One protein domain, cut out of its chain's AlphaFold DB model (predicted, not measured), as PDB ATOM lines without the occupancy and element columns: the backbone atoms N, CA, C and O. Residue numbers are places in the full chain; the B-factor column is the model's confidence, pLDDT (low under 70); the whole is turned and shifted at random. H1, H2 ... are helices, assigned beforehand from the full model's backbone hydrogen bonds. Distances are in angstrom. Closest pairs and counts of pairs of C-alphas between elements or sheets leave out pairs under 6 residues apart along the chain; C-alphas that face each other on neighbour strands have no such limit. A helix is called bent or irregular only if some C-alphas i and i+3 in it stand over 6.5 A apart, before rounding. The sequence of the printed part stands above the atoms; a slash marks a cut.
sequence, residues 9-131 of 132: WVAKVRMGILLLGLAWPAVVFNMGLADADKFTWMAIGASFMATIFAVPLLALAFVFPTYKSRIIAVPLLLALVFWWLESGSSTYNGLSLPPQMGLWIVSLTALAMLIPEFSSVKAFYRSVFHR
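AT A GLANCE: This is residues 9 to 131 of the 132 residues of an uncharacterized protein of Bradyrhizobium sp. (UniProt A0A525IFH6). Two helical hairpins, H1 with arm H2a of the bent helix H2 and H3 with H4, pack crosswise, with H4 in the middle against H1, H2b and H3; residues 126 to 131, of which 126 to 129 belong to H5, stick out. The printed part has 123 residues, with five named helices in order H1 to H5 and no named strand; its class is all helix, with 100 of the 123 residues in the named helices, and it spans 58 by 34 by 27 A and is only just loose, close to compact, with a radius of gyration of the C-alphas of 16.8 A.

IN THESE COORDINATES: Find C-alpha 9 at (27.181, -23.651, 3.556); H1 runs from there to residue 32, 35.0 A. H2, residues 36 to 63, was assigned as one helix by its hydrogen bonds but is bent, C-alphas 52 and 55 being 6.8 A apart; its arms are H2a, 36 to 52, 24.4 A, and H2b, 55 to 63, 12.4 A. H3 is residues 67 to 87, 29.6 A; H4, 99 to 114, 23.3 A; H5, 119 to 129, ends at C-alpha (25.921, -24.882, -21.823).

HOW THE PARTS SIT: H1, with residues 14 to 24 alone, touches H4, closest C-alphas Gly 21 and Ser 107, 3.8 A. H3 and H4 form a hairpin, closest C-alphas Val 74 and Thr 109, 6.0 A. H5 touches no helix. Every O i to N i+4 pair is within hydrogen-bond range in H2a, H2b, H4 and H5, against 18 of 20 in H1 and 14 of 17 in H3.

THE WHOLE: The printed part has no cut; the H3 to H4 link is long. Residues 87 to 88, 90 to 97 and 119 to 131 have pLDDT under 70.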
ATOM      1  N   TRP A   9      28.412 -22.920   3.266       88.25
ATOM      2  CA  TRP A   9      27.181 -23.651   3.556       88.25
ATOM      3  C   TRP A   9      27.194 -25.069   2.955       88.25
ATOM      4  O   TRP A   9      26.768 -26.005   3.625       88.25
ATOM      5  N   VAL A  10      27.748 -25.261   1.746       85.31
ATOM      6  CA  VAL A  10      27.874 -26.580   1.090       85.31
ATOM      7  C   VAL A  10      28.773 -27.488   1.918       85.31
ATOM      8  O   VAL A  10      28.437 -28.649   2.132       85.31
ATOM      9  N   ALA A  11      29.889 -26.960   2.427       84.81
ATOM     10  CA  ALA A  11      30.802 -27.715   3.280       84.81
ATOM     11  C   ALA A  11      30.120 -28.186   4.578       84.81
ATOM     12  O   ALA A  11      30.203 -29.368   4.920       84.81
ATOM     13  N   LYS A  12      29.395 -27.290   5.263       87.44
ATOM     14  CA  LYS A  12      28.660 -27.608   6.501       87.44
ATOM     15  C   LYS A  12      27.546 -28.631   6.269       87.44
ATOM     16  O   LYS A  12      27.455 -29.612   7.001       87.44
ATOM     17  N   VAL A  13      26.730 -28.434   5.231       87.88
ATOM     18  CA  VAL A  13      25.620 -29.344   4.909       87.88
ATOM     19  C   VAL A  13      26.142 -30.709   4.475       87.88
ATOM     20  O   VAL A  13      25.649 -31.727   4.953       87.88
ATOM     21  N   ARG A  14      27.188 -30.761   3.640       87.38
ATOM     22  CA  ARG A  14      27.838 -32.019   3.252       87.38
ATOM     23  C   ARG A  14      28.359 -32.774   4.469       87.38
ATOM     24  O   ARG A  14      28.153 -33.978   4.556       87.38
ATOM     25  N   MET A  15      29.008 -32.084   5.405       88.12
ATOM     26  CA  MET A  15      29.483 -32.701   6.643       88.12
ATOM     27  C   MET A  15      28.322 -33.273   7.465       88.12
ATOM     28  O   MET A  15      28.411 -34.413   7.908       88.12
ATOM     29  N   GLY A  16      27.219 -32.531   7.603       88.31
ATOM     30  CA  GLY A  16      26.016 -33.011   8.287       88.31
ATOM     31  C   GLY A  16      25.400 -34.247   7.624       88.31
ATOM     32  O   GLY A  16      25.128 -35.231   8.305       88.31
ATOM     33  N   ILE A  17      25.244 -34.233   6.297       89.00
ATOM     34  CA  ILE A  17      24.717 -35.371   5.526       89.00
ATOM     35  C   ILE A  17      25.629 -36.591   5.659       89.00
ATOM     36  O   ILE A  17      25.137 -37.689   5.890       89.00
ATOM     37  N   LEU A  18      26.949 -36.416   5.537       89.38
ATOM     38  CA  LEU A  18      27.908 -37.512   5.684       89.38
ATOM     39  C   LEU A  18      27.866 -38.105   7.091       89.38
ATOM     40  O   LEU A  18      27.857 -39.322   7.237       89.38
ATOM     41  N   LEU A  19      27.807 -37.256   8.116       90.00
ATOM     42  CA  LEU A  19      27.770 -37.707   9.499       90.00
ATOM     43  C   LEU A  19      26.471 -38.459   9.786       90.00
ATOM     44  O   LEU A  19      26.523 -39.598  10.227       90.00
ATOM     45  N   LEU A  20      25.311 -37.882   9.472       86.56
ATOM     46  CA  LEU A  20      24.021 -38.524   9.734       86.56
ATOM     47  C   LEU A  20      23.806 -39.774   8.872       86.56
ATOM     48  O   LEU A  20      23.349 -40.800   9.372       86.56
ATOM     49  N   GLY A  21      24.164 -39.708   7.589       85.62
ATOM     50  CA  GLY A  21      23.944 -40.789   6.630       85.62
ATOM     51  C   GLY A  21      24.863 -41.992   6.817       85.62
ATOM     52  O   GLY A  21      24.478 -43.095   6.434       85.62
ATOM     53  N   LEU A  22      26.044 -41.808   7.416       86.25
ATOM     54  CA  LEU A  22      26.992 -42.894   7.691       86.25
ATOM     55  C   LEU A  22      27.019 -43.318   9.167       86.25
ATOM     56  O   LEU A  22      27.438 -44.437   9.457       86.25
ATOM     57  N   ALA A  23      26.552 -42.479  10.099       85.75
ATOM     58  CA  ALA A  23      26.529 -42.829  11.519       85.75
ATOM     59  C   ALA A  23      25.498 -43.915  11.835       85.75
ATOM     60  O   ALA A  23      25.826 -44.867  12.536       85.75
ATOM     61  N   TRP A  24      24.265 -43.814  11.329       83.81
ATOM     62  CA  TRP A  24      23.234 -44.786  11.706       83.81
ATOM     63  C   TRP A  24      23.517 -46.211  11.192       83.81
ATOM     64  O   TRP A  24      23.358 -47.133  11.994       83.81
ATOM     65  N   PRO A  25      24.019 -46.449   9.955       81.31
ATOM     66  CA  PRO A  25      24.396 -47.796   9.539       81.31
ATOM     67  C   PRO A  25      25.538 -48.331  10.403       81.31
ATOM     68  O   PRO A  25      25.502 -49.488  10.803       81.31
ATOM     69  N   ALA A  26      26.509 -47.484  10.769       82.12
ATOM     70  CA  ALA A  26      27.595 -47.874  11.664       82.12
ATOM     71  C   ALA A  26      27.085 -48.271  13.061       82.12
ATOM     72  O   ALA A  26      27.555 -49.262  13.617       82.12
ATOM     73  N   VAL A  27      26.106 -47.551  13.618       85.12
ATOM     74  CA  VAL A  27      25.472 -47.911  14.899       85.12
ATOM     75  C   VAL A  27      24.741 -49.249  14.786       85.12
ATOM     76  O   VAL A  27      24.945 -50.117  15.631       85.12
ATOM     77  N   VAL A  28      23.956 -49.461  13.723       81.00
ATOM     78  CA  VAL A  28      23.244 -50.731  13.487       81.00
ATOM     79  C   VAL A  28      24.224 -51.899  13.354       81.00
ATOM     80  O   VAL A  28      24.025 -52.934  13.987       81.00
ATOM     81  N   PHE A  29      25.319 -51.719  12.611       81.69
ATOM     82  CA  PHE A  29      26.379 -52.722  12.499       81.69
ATOM     83  C   PHE A  29      27.025 -53.041  13.850       81.69
ATOM     84  O   PHE A  29      27.242 -54.211  14.154       81.69
ATOM     85  N   ASN A  30      27.286 -52.028  14.684       84.44
ATOM     86  CA  ASN A  30      27.844 -52.237  16.021       84.44
ATOM     87  C   ASN A  30      26.887 -53.006  16.941       84.44
ATOM     88  O   ASN A  30      27.330 -53.872  17.686       84.44
ATOM     89  N   MET A  31      25.579 -52.744  16.870       82.62
ATOM     90  CA  MET A  31      24.584 -53.510  17.633       82.62
ATOM     91  C   MET A  31      24.494 -54.969  17.161       82.62
ATOM     92  O   MET A  31      24.241 -55.862  17.967       82.62
ATOM     93  N   GLY A  32      24.733 -55.220  15.870       77.44
ATOM     94  CA  GLY A  32      24.777 -56.562  15.290       77.44
ATOM     95  C   GLY A  32      25.978 -57.403  15.734       77.44
ATOM     96  O   GLY A  32      25.888 -58.622  15.689       77.44
ATOM     97  N   LEU A  33      27.071 -56.796  16.217       80.38
ATOM     98  CA  LEU A  33      28.283 -57.521  16.642       80.38
ATOM     99  C   LEU A  33      28.056 -58.470  17.827       80.38
ATOM    100  O   LEU A  33      28.840 -59.394  18.023       80.38
ATOM    101  N   ALA A  34      26.998 -58.255  18.611       81.25
ATOM    102  CA  ALA A  34      26.646 -59.133  19.723       81.25
ATOM    103  C   ALA A  34      26.135 -60.517  19.266       81.25
ATOM    104  O   ALA A  34      26.044 -61.429  20.084       81.25
ATOM    105  N   ASP A  35      25.792 -60.675  17.984       86.50
ATOM    106  CA  ASP A  35      25.188 -61.880  17.422       86.50
ATOM    107  C   ASP A  35      25.780 -62.156  16.028       86.50
ATOM    108  O   ASP A  35      25.485 -61.463  15.051       86.50
ATOM    109  N   ALA A  36      26.652 -63.165  15.944       81.88
ATOM    110  CA  ALA A  36      27.427 -63.468  14.739       81.88
ATOM    111  C   ALA A  36      26.549 -63.799  13.518       81.88
ATOM    112  O   ALA A  36      26.889 -63.418  12.390       81.88
ATOM    113  N   ASP A  37      25.399 -64.444  13.731       85.25
ATOM    114  CA  ASP A  37      24.472 -64.783  12.651       85.25
ATOM    115  C   ASP A  37      23.794 -63.517  12.120       85.25
ATOM    116  O   ASP A  37      23.762 -63.280  10.908       85.25
ATOM    117  N   LYS A  38      23.323 -62.640  13.016       81.56
ATOM    118  CA  LYS A  38      22.742 -61.348  12.615       81.56
ATOM    119  C   LYS A  38      23.757 -60.468  11.900       81.56
ATOM    120  O   LYS A  38      23.417 -59.873  10.880       81.56
ATOM    121  N   PHE A  39      24.991 -60.403  12.395       83.75
ATOM    122  CA  PHE A  39      26.060 -59.645  11.752       83.75
ATOM    123  C   PHE A  39      26.324 -60.132  10.322       83.75
ATOM    124  O   PHE A  39      26.404 -59.321   9.399       83.75
ATOM    125  N   THR A  40      26.395 -61.450  10.122       85.94
ATOM    126  CA  THR A  40      26.626 -62.053   8.802       85.94
ATOM    127  C   THR A  40      25.515 -61.673   7.823       85.94
ATOM    128  O   THR A  40      25.793 -61.180   6.728       85.94
ATOM    129  N   TRP A  41      24.249 -61.807   8.228       84.69
ATOM    130  CA  TRP A  41      23.113 -61.420   7.388       84.69
ATOM    131  C   TRP A  41      23.047 -59.911   7.121       84.69
ATOM    132  O   TRP A  41      22.741 -59.504   5.998       84.69
ATOM    133  N   MET A  42      23.392 -59.069   8.101       82.88
ATOM    134  CA  MET A  42      23.497 -57.616   7.912       82.88
ATOM    135  C   MET A  42      24.596 -57.247   6.909       82.88
ATOM    136  O   MET A  42      24.369 -56.410   6.036       82.88
ATOM    137  N   ALA A  43      25.766 -57.889   6.983       83.50
ATOM    138  CA  ALA A  43      26.871 -57.664   6.054       83.50
ATOM    139  C   ALA A  43      26.518 -58.085   4.619       83.50
ATOM    140  O   ALA A  43      26.797 -57.346   3.669       83.50
ATOM    141  N   ILE A  44      25.850 -59.234   4.457       85.94
ATOM    142  CA  ILE A  44      25.339 -59.695   3.159       85.94
ATOM    143  C   ILE A  44      24.324 -58.689   2.607       85.94
ATOM    144  O   ILE A  44      24.463 -58.236   1.469       85.94
ATOM    145  N   GLY A  45      23.342 -58.281   3.418       82.94
ATOM    146  CA  GLY A  45      22.325 -57.309   3.017       82.94
ATOM    147  C   GLY A  45      22.924 -55.961   2.608       82.94
ATOM    148  O   GLY A  45      22.564 -55.413   1.568       82.94
ATOM    149  N   ALA A  46      23.893 -55.453   3.372       80.19
ATOM    150  CA  ALA A  46      24.593 -54.214   3.050       80.19
ATOM    151  C   ALA A  46      25.397 -54.320   1.747       80.19
ATOM    152  O   ALA A  46      25.355 -53.401   0.933       80.19
ATOM    153  N   SER A  47      26.085 -55.442   1.515       82.19
ATOM    154  CA  SER A  47      26.858 -55.680   0.287       82.19
ATOM    155  C   SER A  47      25.952 -55.760  -0.944       82.19
ATOM    156  O   SER A  47      26.253 -55.191  -1.998       82.19
ATOM    157  N   PHE A  48      24.802 -56.418  -0.798       82.12
ATOM    158  CA  PHE A  48      23.791 -56.512  -1.843       82.12
ATOM    159  C   PHE A  48      23.206 -55.137  -2.184       82.12
ATOM    160  O   PHE A  48      23.211 -54.732  -3.347       82.12
ATOM    161  N   MET A  49      22.798 -54.371  -1.166       78.31
ATOM    162  CA  MET A  49      22.307 -53.005  -1.349       78.31
ATOM    163  C   MET A  49      23.371 -52.100  -1.975       78.31
ATOM    164  O   MET A  49      23.081 -51.382  -2.928       78.31
ATOM    165  N   ALA A  50      24.620 -52.168  -1.509       77.25
ATOM    166  CA  ALA A  50      25.718 -51.394  -2.079       77.25
ATOM    167  C   ALA A  50      25.899 -51.685  -3.575       77.25
ATOM    168  O   ALA A  50      26.077 -50.755  -4.354       77.25
ATOM    169  N   THR A  51      25.784 -52.949  -3.988       81.56
ATOM    170  CA  THR A  51      25.909 -53.348  -5.398       81.56
ATOM    171  C   THR A  51      24.753 -52.812  -6.245       81.56
ATOM    172  O   THR A  51      24.990 -52.242  -7.309       81.56
ATOM    173  N   ILE A  52      23.513 -52.930  -5.761       82.38
ATOM    174  CA  ILE A  52      22.322 -52.421  -6.462       82.38
ATOM    175  C   ILE A  52      22.390 -50.904  -6.634       82.38
ATOM    176  O   ILE A  52      22.098 -50.381  -7.710       82.38
ATOM    177  N   PHE A  53      22.791 -50.189  -5.584       78.75
ATOM    178  CA  PHE A  53      22.808 -48.730  -5.588       78.75
ATOM    179  C   PHE A  53      24.093 -48.127  -6.165       78.75
ATOM    180  O   PHE A  53      24.081 -46.949  -6.522       78.75
ATOM    181  N   ALA A  54      25.174 -48.895  -6.339       79.69
ATOM    182  CA  ALA A  54      26.436 -48.392  -6.886       79.69
ATOM    183  C   ALA A  54      26.269 -47.768  -8.279       79.69
ATOM    184  O   ALA A  54      26.721 -46.646  -8.515       79.69
ATOM    185  N   VAL A  55      25.597 -48.466  -9.200       81.94
ATOM    186  CA  VAL A  55      25.416 -47.994 -10.583       81.94
ATOM    187  C   VAL A  55      24.546 -46.726 -10.645       81.94
ATOM    188  O   VAL A  55      25.000 -45.736 -11.227       81.94
ATOM    189  N   PRO A  56      23.360 -46.670 -10.001       83.25
ATOM    190  CA  PRO A  56      22.579 -45.437  -9.896       83.25
ATOM    191  C   PRO A  56      23.343 -44.278  -9.247       83.25
ATOM    192  O   PRO A  56      23.251 -43.147  -9.718       83.25
ATOM    193  N   LEU A  57      24.121 -44.536  -8.189       82.75
ATOM    194  CA  LEU A  57      24.901 -43.501  -7.501       82.75
ATOM    195  C   LEU A  57      25.988 -42.907  -8.400       82.75
ATOM    196  O   LEU A  57      26.165 -41.688  -8.425       82.75
ATOM    197  N   LEU A  58      26.684 -43.746  -9.170       82.94
ATOM    198  CA  LEU A  58      27.654 -43.284 -10.161       82.94
ATOM    199  C   LEU A  58      26.970 -42.466 -11.259       82.94
ATOM    200  O   LEU A  58      27.438 -41.375 -11.581       82.94
ATOM    201  N   ALA A  59      25.833 -42.932 -11.783       84.50
ATOM    202  CA  ALA A  59      25.059 -42.191 -12.777       84.50
ATOM    203  C   ALA A  59      24.623 -40.811 -12.249       84.50
ATOM    204  O   ALA A  59      24.834 -39.798 -12.917       84.50
ATOM    205  N   LEU A  60      24.110 -40.736 -11.016       82.75
ATOM    206  CA  LEU A  60      23.765 -39.471 -10.358       82.75
ATOM    207  C   LEU A  60      24.984 -38.562 -10.183       82.75
ATOM    208  O   LEU A  60      24.869 -37.347 -10.338       82.75
ATOM    209  N   ALA A  61      26.158 -39.123  -9.895       79.25
ATOM    210  CA  ALA A  61      27.386 -38.349  -9.770       79.25
ATOM    211  C   ALA A  61      27.852 -37.733 -11.099       79.25
ATOM    212  O   ALA A  61      28.444 -36.648 -11.074       79.25
ATOM    213  N   PHE A  62      27.561 -38.385 -12.232       80.94
ATOM    214  CA  PHE A  62      27.780 -37.847 -13.577       80.94
ATOM    215  C   PHE A  62      26.746 -36.780 -13.958       80.94
ATOM    216  O   PHE A  62      27.128 -35.727 -14.462       80.94
ATOM    217  N   VAL A  63      25.459 -37.027 -13.688       84.06
ATOM    218  CA  VAL A  63      24.363 -36.086 -13.994       84.06
ATOM    219  C   VAL A  63      24.466 -34.813 -13.149       84.06
ATOM    220  O   VAL A  63      24.255 -33.708 -13.646       84.06
ATOM    221  N   PHE A  64      24.836 -34.954 -11.876       84.31
ATOM    222  CA  PHE A  64      25.008 -33.853 -10.931       84.31
ATOM    223  C   PHE A  64      26.487 -33.725 -10.552       84.31
ATOM    224  O   PHE A  64      26.899 -34.223  -9.505       84.31
ATOM    225  N   PRO A  65      27.323 -33.047 -11.354       79.38
ATOM    226  CA  PRO A  65      28.775 -33.054 -11.163       79.38
ATOM    227  C   PRO A  65      29.261 -32.246  -9.949       79.38
ATOM    228  O   PRO A  65      30.437 -32.338  -9.602       79.38
ATOM    229  N   THR A  66      28.390 -31.456  -9.304       83.88
ATOM    230  CA  THR A  66      28.740 -30.623  -8.139       83.88
ATOM    231  C   THR A  66      28.064 -31.105  -6.857       83.88
ATOM    232  O   THR A  66      26.918 -31.563  -6.880       83.88
ATOM    233  N   TYR A  67      28.721 -30.930  -5.712       84.44
ATOM    234  CA  TYR A  67      28.132 -31.219  -4.407       84.44
ATOM    235  C   TYR A  67      26.881 -30.374  -4.171       84.44
ATOM    236  O   TYR A  67      25.871 -30.903  -3.723       84.44
ATOM    237  N   LYS A  68      26.899 -29.092  -4.561       84.94
ATOM    238  CA  LYS A  68      25.728 -28.206  -4.464       84.94
ATOM    239  C   LYS A  68      24.508 -28.791  -5.181       84.94
ATOM    240  O   LYS A  68      23.435 -28.851  -4.590       84.94
ATOM    241  N   SER A  69      24.675 -29.257  -6.422       85.88
ATOM    242  CA  SER A  69      23.580 -29.898  -7.162       85.88
ATOM    243  C   SER A  69      23.131 -31.198  -6.508       85.88
ATOM    244  O   SER A  69      21.933 -31.426  -6.388       85.88
ATOM    245  N   ARG A  70      24.066 -32.027  -6.027       87.75
ATOM    246  CA  ARG A  70      23.721 -33.301  -5.389       87.75
ATOM    247  C   ARG A  70      22.954 -33.097  -4.079       87.75
ATOM    248  O   ARG A  70      22.053 -33.874  -3.805       87.75
ATOM    249  N   ILE A  71      23.275 -32.058  -3.298       87.81
ATOM    250  CA  ILE A  71      22.665 -31.810  -1.977       87.81
ATOM    251  C   ILE A  71      21.170 -31.546  -2.129       87.81
ATOM    252  O   ILE A  71      20.391 -31.916  -1.261       87.81
ATOM    253  N   ILE A  72      20.780 -30.921  -3.238       88.19
ATOM    254  CA  ILE A  72      19.392 -30.567  -3.517       88.19
ATOM    255  C   ILE A  72      18.718 -31.689  -4.315       88.19
ATOM    256  O   ILE A  72      17.658 -32.174  -3.934       88.19
ATOM    257  N   ALA A  73      19.338 -32.121  -5.415       87.94
ATOM    258  CA  ALA A  73      18.698 -33.008  -6.378       87.94
ATOM    259  C   ALA A  73      18.615 -34.464  -5.909       87.94
ATOM    260  O   ALA A  73      17.602 -35.110  -6.156       87.94
ATOM    261  N   VAL A  74      19.647 -34.991  -5.236       87.19
ATOM    262  CA  VAL A  74      19.685 -36.414  -4.856       87.19
ATOM    263  C   VAL A  74      18.608 -36.752  -3.818       87.19
ATOM    264  O   VAL A  74      17.857 -37.691  -4.074       87.19
ATOM    265  N   PRO A  75      18.434 -35.996  -2.711       87.38
ATOM    266  CA  PRO A  75      17.359 -36.277  -1.759       87.38
ATOM    267  C   PRO A  75      15.969 -36.190  -2.388       87.38
ATOM    268  O   PRO A  75      15.127 -37.041  -2.121       87.38
ATOM    269  N   LEU A  76      15.737 -35.188  -3.247       88.44
ATOM    270  CA  LEU A  76      14.455 -35.001  -3.929       88.44
ATOM    271  C   LEU A  76      14.155 -36.141  -4.905       88.44
ATOM    272  O   LEU A  76      13.048 -36.672  -4.899       88.44
ATOM    273  N   LEU A  77      15.136 -36.550  -5.714       88.00
ATOM    274  CA  LEU A  77      14.986 -37.682  -6.627       88.00
ATOM    275  C   LEU A  77      14.704 -38.974  -5.872       88.00
ATOM    276  O   LEU A  77      13.799 -39.708  -6.250       88.00
ATOM    277  N   LEU A  78      15.443 -39.238  -4.794       84.44
ATOM    278  CA  LEU A  78      15.213 -40.422  -3.974       84.44
ATOM    279  C   LEU A  78      13.822 -40.391  -3.339       84.44
ATOM    280  O   LEU A  78      13.125 -41.396  -3.399       84.44
ATOM    281  N   ALA A  79      13.384 -39.249  -2.803       84.81
ATOM    282  CA  ALA A  79      12.040 -39.100  -2.254       84.81
ATOM    283  C   ALA A  79      10.951 -39.371  -3.307       84.81
ATOM    284  O   ALA A  79       9.995 -40.084  -3.017       84.81
ATOM    285  N   LEU A  80      11.115 -38.869  -4.537       84.94
ATOM    286  CA  LEU A  80      10.190 -39.136  -5.643       84.94
ATOM    287  C   LEU A  80      10.191 -40.608  -6.065       84.94
ATOM    288  O   LEU A  80       9.128 -41.160  -6.328       84.94
ATOM    289  N   VAL A  81      11.363 -41.249  -6.118       83.44
ATOM    290  CA  VAL A  81      11.483 -42.678  -6.443       83.44
ATOM    291  C   VAL A  81      10.819 -43.528  -5.365       83.44
ATOM    292  O   VAL A  81      10.035 -44.411  -5.699       83.44
ATOM    293  N   PHE A  82      11.080 -43.252  -4.085       78.12
ATOM    294  CA  PHE A  82      10.430 -43.959  -2.980       78.12
ATOM    295  C   PHE A  82       8.919 -43.756  -2.998       78.12
ATOM    296  O   PHE A  82       8.184 -44.733  -2.907       78.12
ATOM    297  N   TRP A  83       8.457 -42.522  -3.201       80.62
ATOM    298  CA  TRP A  83       7.031 -42.233  -3.305       80.62
ATOM    299  C   TRP A  83       6.376 -42.951  -4.489       80.62
ATOM    300  O   TRP A  83       5.310 -43.538  -4.323       80.62
ATOM    301  N   TRP A  84       7.018 -42.977  -5.662       81.62
ATOM    302  CA  TRP A  84       6.529 -43.748  -6.807       81.62
ATOM    303  C   TRP A  84       6.429 -45.235  -6.444       81.62
ATOM    304  O   TRP A  84       5.354 -45.822  -6.570       81.62
ATOM    305  N   LEU A  85       7.501 -45.840  -5.930       77.62
ATOM    306  CA  LEU A  85       7.492 -47.251  -5.533       77.62
ATOM    307  C   LEU A  85       6.388 -47.563  -4.508       77.62
ATOM    308  O   LEU A  85       5.727 -48.594  -4.611       77.62
ATOM    309  N   GLU A  86       6.150 -46.663  -3.555       75.12
ATOM    310  CA  GLU A  86       5.138 -46.828  -2.511       75.12
ATOM    311  C   GLU A  86       3.706 -46.608  -3.028       75.12
ATOM    312  O   GLU A  86       2.794 -47.326  -2.624       75.12
ATOM    313  N   SER A  87       3.498 -45.692  -3.979       69.25
ATOM    314  CA  SER A  87       2.191 -45.438  -4.612       69.25
ATOM    315  C   SER A  87       1.629 -46.622  -5.406       69.25
ATOM    316  O   SER A  87       0.426 -46.677  -5.652       69.25
ATOM    317  N   GLY A  88       2.476 -47.584  -5.785       67.38
ATOM    318  CA  GLY A  88       2.054 -48.844  -6.402       67.38
ATOM    319  C   GLY A  88       1.692 -49.948  -5.399       67.38
ATOM    320  O   GLY A  88       1.267 -51.023  -5.817       67.38
ATOM    321  N   SER A  89       1.880 -49.720  -4.094       70.19
ATOM    322  CA  SER A  89       1.625 -50.714  -3.048       70.19
ATOM    323  C   SER A  89       0.145 -50.792  -2.671       70.19
ATOM    324  O   SER A  89      -0.533 -49.778  -2.517       70.19
ATOM    325  N   SER A  90      -0.341 -52.004  -2.383       64.69
ATOM    326  CA  SER A  90      -1.674 -52.238  -1.810       64.69
ATOM    327  C   SER A  90      -1.845 -51.690  -0.384       64.69
ATOM    328  O   SER A  90      -2.949 -51.724   0.151       64.69
ATOM    329  N   THR A  91      -0.767 -51.210   0.247       66.50
ATOM    330  CA  THR A  91      -0.746 -50.623   1.600       66.50
ATOM    331  C   THR A  91      -0.522 -49.106   1.601       66.50
ATOM    332  O   THR A  91      -0.133 -48.549   2.627       66.50
ATOM    333  N   TYR A  92      -0.705 -48.432   0.461       59.28
ATOM    334  CA  TYR A  92      -0.476 -46.994   0.332       59.28
ATOM    335  C   TYR A  92      -1.429 -46.177   1.224       59.28
ATOM    336  O   TYR A  92      -2.640 -46.174   1.017       59.28
ATOM    337  N   ASN A  93      -0.867 -45.446   2.192       62.59
ATOM    338  CA  ASN A  93      -1.588 -44.589   3.147       62.59
ATOM    339  C   ASN A  93      -1.323 -43.084   2.899       62.59
ATOM    340  O   ASN A  93      -1.294 -42.275   3.827       62.59
ATOM    341  N   GLY A  94      -1.125 -42.682   1.637       65.88
ATOM    342  CA  GLY A  94      -0.842 -41.290   1.259       65.88
ATOM    343  C   GLY A  94       0.639 -40.901   1.382       65.88
ATOM    344  O   GLY A  94       1.523 -41.750   1.323       65.88
ATOM    345  N   LEU A  95       0.924 -39.601   1.539       65.12
ATOM    346  CA  LEU A  95       2.282 -39.033   1.659       65.12
ATOM    347  C   LEU A  95       2.907 -39.249   3.056       65.12
ATOM    348  O   LEU A  95       3.493 -38.333   3.632       65.12
ATOM    349  N   SER A  96       2.782 -40.443   3.636       65.69
ATOM    350  CA  SER A  96       3.486 -40.779   4.877       65.69
ATOM    351  C   SER A  96       4.786 -41.506   4.544       65.69
ATOM    352  O   SER A  96       4.779 -42.719   4.386       65.69
ATOM    353  N   LEU A  97       5.906 -40.786   4.448       65.12
ATOM    354  CA  LEU A  97       7.223 -41.422   4.357       65.12
ATOM    355  C   LEU A  97       7.582 -42.016   5.730       65.12
ATOM    356  O   LEU A  97       7.750 -41.245   6.683       65.12
ATOM    357  N   PRO A  98       7.725 -43.347   5.872       73.56
ATOM    358  CA  PRO A  98       8.157 -43.950   7.125       73.56
ATOM    359  C   PRO A  98       9.508 -43.365   7.565       73.56
ATOM    360  O   PRO A  98      10.383 -43.154   6.716       73.56
ATOM    361  N   PRO A  99       9.747 -43.144   8.870       75.38
ATOM    362  CA  PRO A  99      11.008 -42.581   9.363       75.38
ATOM    363  C   PRO A  99      12.254 -43.329   8.861       75.38
ATOM    364  O   PRO A  99      13.295 -42.727   8.598       75.38
ATOM    365  N   GLN A 100      12.131 -44.643   8.667       73.81
ATOM    366  CA  GLN A 100      13.181 -45.506   8.140       73.81
ATOM    367  C   GLN A 100      13.548 -45.152   6.691       73.81
ATOM    368  O   GLN A 100      14.726 -45.180   6.345       73.81
ATOM    369  N   MET A 101      12.581 -44.767   5.848       75.19
ATOM    370  CA  MET A 101      12.866 -44.315   4.480       75.19
ATOM    371  C   MET A 101      13.667 -43.012   4.478       75.19
ATOM    372  O   MET A 101      14.588 -42.859   3.678       75.19
ATOM    373  N   GLY A 102      13.388 -42.104   5.419       80.88
ATOM    374  CA  GLY A 102      14.178 -40.886   5.604       80.88
ATOM    375  C   GLY A 102      15.658 -41.182   5.874       80.88
ATOM    376  O   GLY A 102      16.533 -40.575   5.256       80.88
ATOM    377  N   LEU A 103      15.948 -42.169   6.727       82.44
ATOM    378  CA  LEU A 103      17.322 -42.605   7.011       82.44
ATOM    379  C   LEU A 103      18.025 -43.158   5.764       82.44
ATOM    380  O   LEU A 103      19.184 -42.816   5.511       82.44
ATOM    381  N   TRP A 104      17.319 -43.940   4.945       79.88
ATOM    382  CA  TRP A 104      17.848 -44.447   3.677       79.88
ATOM    383  C   TRP A 104      18.122 -43.336   2.661       79.88
ATOM    384  O   TRP A 104      19.175 -43.350   2.022       79.88
ATOM    385  N   ILE A 105      17.240 -42.336   2.552       85.19
ATOM    386  CA  ILE A 105      17.459 -41.166   1.685       85.19
ATOM    387  C   ILE A 105      18.739 -40.434   2.102       85.19
ATOM    388  O   ILE A 105      19.572 -40.111   1.250       85.19
ATOM    389  N   VAL A 106      18.937 -40.207   3.403       86.75
ATOM    390  CA  VAL A 106      20.133 -39.523   3.917       86.75
ATOM    391  C   VAL A 106      21.395 -40.365   3.685       86.75
ATOM    392  O   VAL A 106      22.404 -39.810   3.251       86.75
ATOM    393  N   SER A 107      21.354 -41.687   3.876       87.00
ATOM    394  CA  SER A 107      22.495 -42.575   3.593       87.00
ATOM    395  C   SER A 107      22.879 -42.620   2.123       87.00
ATOM    396  O   SER A 107      24.049 -42.457   1.791       87.00
ATOM    397  N   LEU A 108      21.912 -42.802   1.225       85.00
ATOM    398  CA  LEU A 108      22.180 -42.825  -0.213       85.00
ATOM    399  C   LEU A 108      22.685 -41.460  -0.696       85.00
ATOM    400  O   LEU A 108      23.617 -41.387  -1.496       85.00
ATOM    401  N   THR A 109      22.146 -40.368  -0.144       87.00
ATOM    402  CA  THR A 109      22.672 -39.022  -0.400       87.00
ATOM    403  C   THR A 109      24.111 -38.895   0.098       87.00
ATOM    404  O   THR A 109      24.957 -38.385  -0.631       87.00
ATOM    405  N   ALA A 110      24.433 -39.398   1.293       87.88
ATOM    406  CA  ALA A 110      25.798 -39.409   1.816       87.88
ATOM    407  C   ALA A 110      26.758 -40.195   0.911       87.88
ATOM    408  O   ALA A 110      27.845 -39.704   0.609       87.88
ATOM    409  N   LEU A 111      26.340 -41.353   0.393       86.75
ATOM    410  CA  LEU A 111      27.127 -42.126  -0.569       86.75
ATOM    411  C   LEU A 111      27.367 -41.345  -1.873       86.75
ATOM    412  O   LEU A 111      28.495 -41.297  -2.363       86.75
ATOM    413  N   ALA A 112      26.361 -40.635  -2.392       85.62
ATOM    414  CA  ALA A 112      26.528 -39.761  -3.558       85.62
ATOM    415  C   ALA A 112      27.495 -38.583  -3.296       85.62
ATOM    416  O   ALA A 112      28.136 -38.075  -4.223       85.62
ATOM    417  N   MET A 113      27.621 -38.141  -2.037       85.44
ATOM    418  CA  MET A 113      28.561 -37.094  -1.602       85.44
ATOM    419  C   MET A 113      29.997 -37.587  -1.397       85.44
ATOM    420  O   MET A 113      30.912 -36.756  -1.325       85.44
ATOM    421  N   LEU A 114      30.207 -38.899  -1.260       85.56
ATOM    422  CA  LEU A 114      31.547 -39.487  -1.176       85.56
ATOM    423  C   LEU A 114      32.252 -39.472  -2.531       85.56
ATOM    424  O   LEU A 114      33.470 -39.319  -2.581       85.56
ATOM    425  N   ILE A 115      31.493 -39.583  -3.623       83.75
ATOM    426  CA  ILE A 115      32.050 -39.516  -4.973       83.75
ATOM    427  C   ILE A 115      32.582 -38.092  -5.204       83.75
ATOM    428  O   ILE A 115      31.828 -37.133  -5.024       83.75
ATOM    429  N   PRO A 116      33.851 -37.912  -5.606       79.69
ATOM    430  CA  PRO A 116      34.413 -36.583  -5.807       79.69
ATOM    431  C   PRO A 116      33.675 -35.789  -6.898       79.69
ATOM    432  O   PRO A 116      33.004 -36.344  -7.775       79.69
ATOM    433  N   GLU A 117      33.794 -34.460  -6.847       79.00
ATOM    434  CA  GLU A 117      33.389 -33.616  -7.974       79.00
ATOM    435  C   GLU A 117      34.317 -33.880  -9.161       79.00
ATOM    436  O   GLU A 117      35.541 -33.788  -9.049       79.00
ATOM    437  N   PHE A 118      33.733 -34.154 -10.323       71.31
ATOM    438  CA  PHE A 118      34.496 -34.286 -11.554       71.31
ATOM    439  C   PHE A 118      34.720 -32.894 -12.152       71.31
ATOM    440  O   PHE A 118      33.895 -32.379 -12.913       71.31
ATOM    441  N   SER A 119      35.853 -32.270 -11.816       64.06
ATOM    442  CA  SER A 119      36.239 -30.942 -12.323       64.06
ATOM    443  C   SER A 119      36.235 -30.868 -13.854       64.06
ATOM    444  O   SER A 119      35.842 -29.849 -14.419       64.06
ATOM    445  N   SER A 120      36.599 -31.962 -14.528       60.12
ATOM    446  CA  SER A 120      36.595 -32.080 -15.990       60.12
ATOM    447  C   SER A 120      35.179 -32.085 -16.577       60.12
ATOM    448  O   SER A 120      34.925 -31.419 -17.577       60.12
ATOM    449  N   VAL A 121      34.227 -32.761 -15.923       62.78
ATOM    450  CA  VAL A 121      32.810 -32.770 -16.336       62.78
ATOM    451  C   VAL A 121      32.188 -31.392 -16.119       62.78
ATOM    452  O   VAL A 121      31.449 -30.911 -16.972       62.78
ATOM    453  N   LYS A 122      32.547 -30.703 -15.030       62.69
ATOM    454  CA  LYS A 122      32.143 -29.312 -14.773       62.69
ATOM    455  C   LYS A 122      32.667 -28.354 -15.848       62.69
ATOM    456  O   LYS A 122      31.919 -27.494 -16.311       62.69
ATOM    457  N   ALA A 123      33.930 -28.504 -16.254       62.69
ATOM    458  CA  ALA A 123      34.524 -27.714 -17.332       62.69
ATOM    459  C   ALA A 123      33.837 -27.986 -18.681       62.69
ATOM    460  O   ALA A 123      33.490 -27.041 -19.388       62.69
ATOM    461  N   PHE A 124      33.553 -29.255 -18.989       67.31
ATOM    462  CA  PHE A 124      32.806 -29.647 -20.184       67.31
ATOM    463  C   PHE A 124      31.384 -29.067 -20.187       67.31
ATOM    464  O   PHE A 124      31.012 -28.377 -21.133       67.31
ATOM    465  N   TYR A 125      30.619 -29.227 -19.102       65.38
ATOM    466  CA  TYR A 125      29.271 -28.662 -18.978       65.38
ATOM    467  C   TYR A 125      29.260 -27.141 -19.145       65.38
ATOM    468  O   TYR A 125      28.422 -26.605 -19.865       65.38
ATOM    469  N   ARG A 126      30.216 -26.428 -18.535       64.56
ATOM    470  CA  ARG A 126      30.348 -24.977 -18.718       64.56
ATOM    471  C   ARG A 126      30.675 -24.630 -20.176       64.56
ATOM    472  O   ARG A 126      30.107 -23.688 -20.712       64.56
ATOM    473  N   SER A 127      31.530 -25.402 -20.844       67.19
ATOM    474  CA  SER A 127      31.869 -25.167 -22.255       67.19
ATOM    475  C   SER A 127      30.703 -25.411 -23.223       67.19
ATOM    476  O   SER A 127      30.590 -24.704 -24.223       67.19
ATOM    477  N   VAL A 128      29.822 -26.370 -22.917       69.62
ATOM    478  CA  VAL A 128      28.678 -26.745 -23.764       69.62
ATOM    479  C   VAL A 128      27.458 -25.861 -23.495       69.62
ATOM    480  O   VAL A 128      26.805 -25.421 -24.435       69.62
ATOM    481  N   PHE A 129      27.163 -25.554 -22.228       68.75
ATOM    482  CA  PHE A 129      25.921 -24.882 -21.823       68.75
ATOM    483  C   PHE A 129      26.085 -23.406 -21.417       68.75
ATOM    484  O   PHE A 129      25.084 -22.753 -21.132       68.75
ATOM    485  N   HIS A 130      27.303 -22.853 -21.347       61.12
ATOM    486  CA  HIS A 130      27.549 -21.418 -21.082       61.12
ATOM    487  C   HIS A 130      28.276 -20.699 -22.232       61.12
ATOM    488  O   HIS A 130      28.856 -19.636 -22.031       61.12
ATOM    489  N   ARG A 131      28.222 -21.229 -23.461       49.59
ATOM    490  CA  ARG A 131      28.484 -20.419 -24.662       49.59
ATOM    491  C   ARG A 131      27.254 -19.560 -24.975       49.59
ATOM    492  O   ARG A 131      26.453 -19.928 -25.829       49.59
TER     493      ARG A 131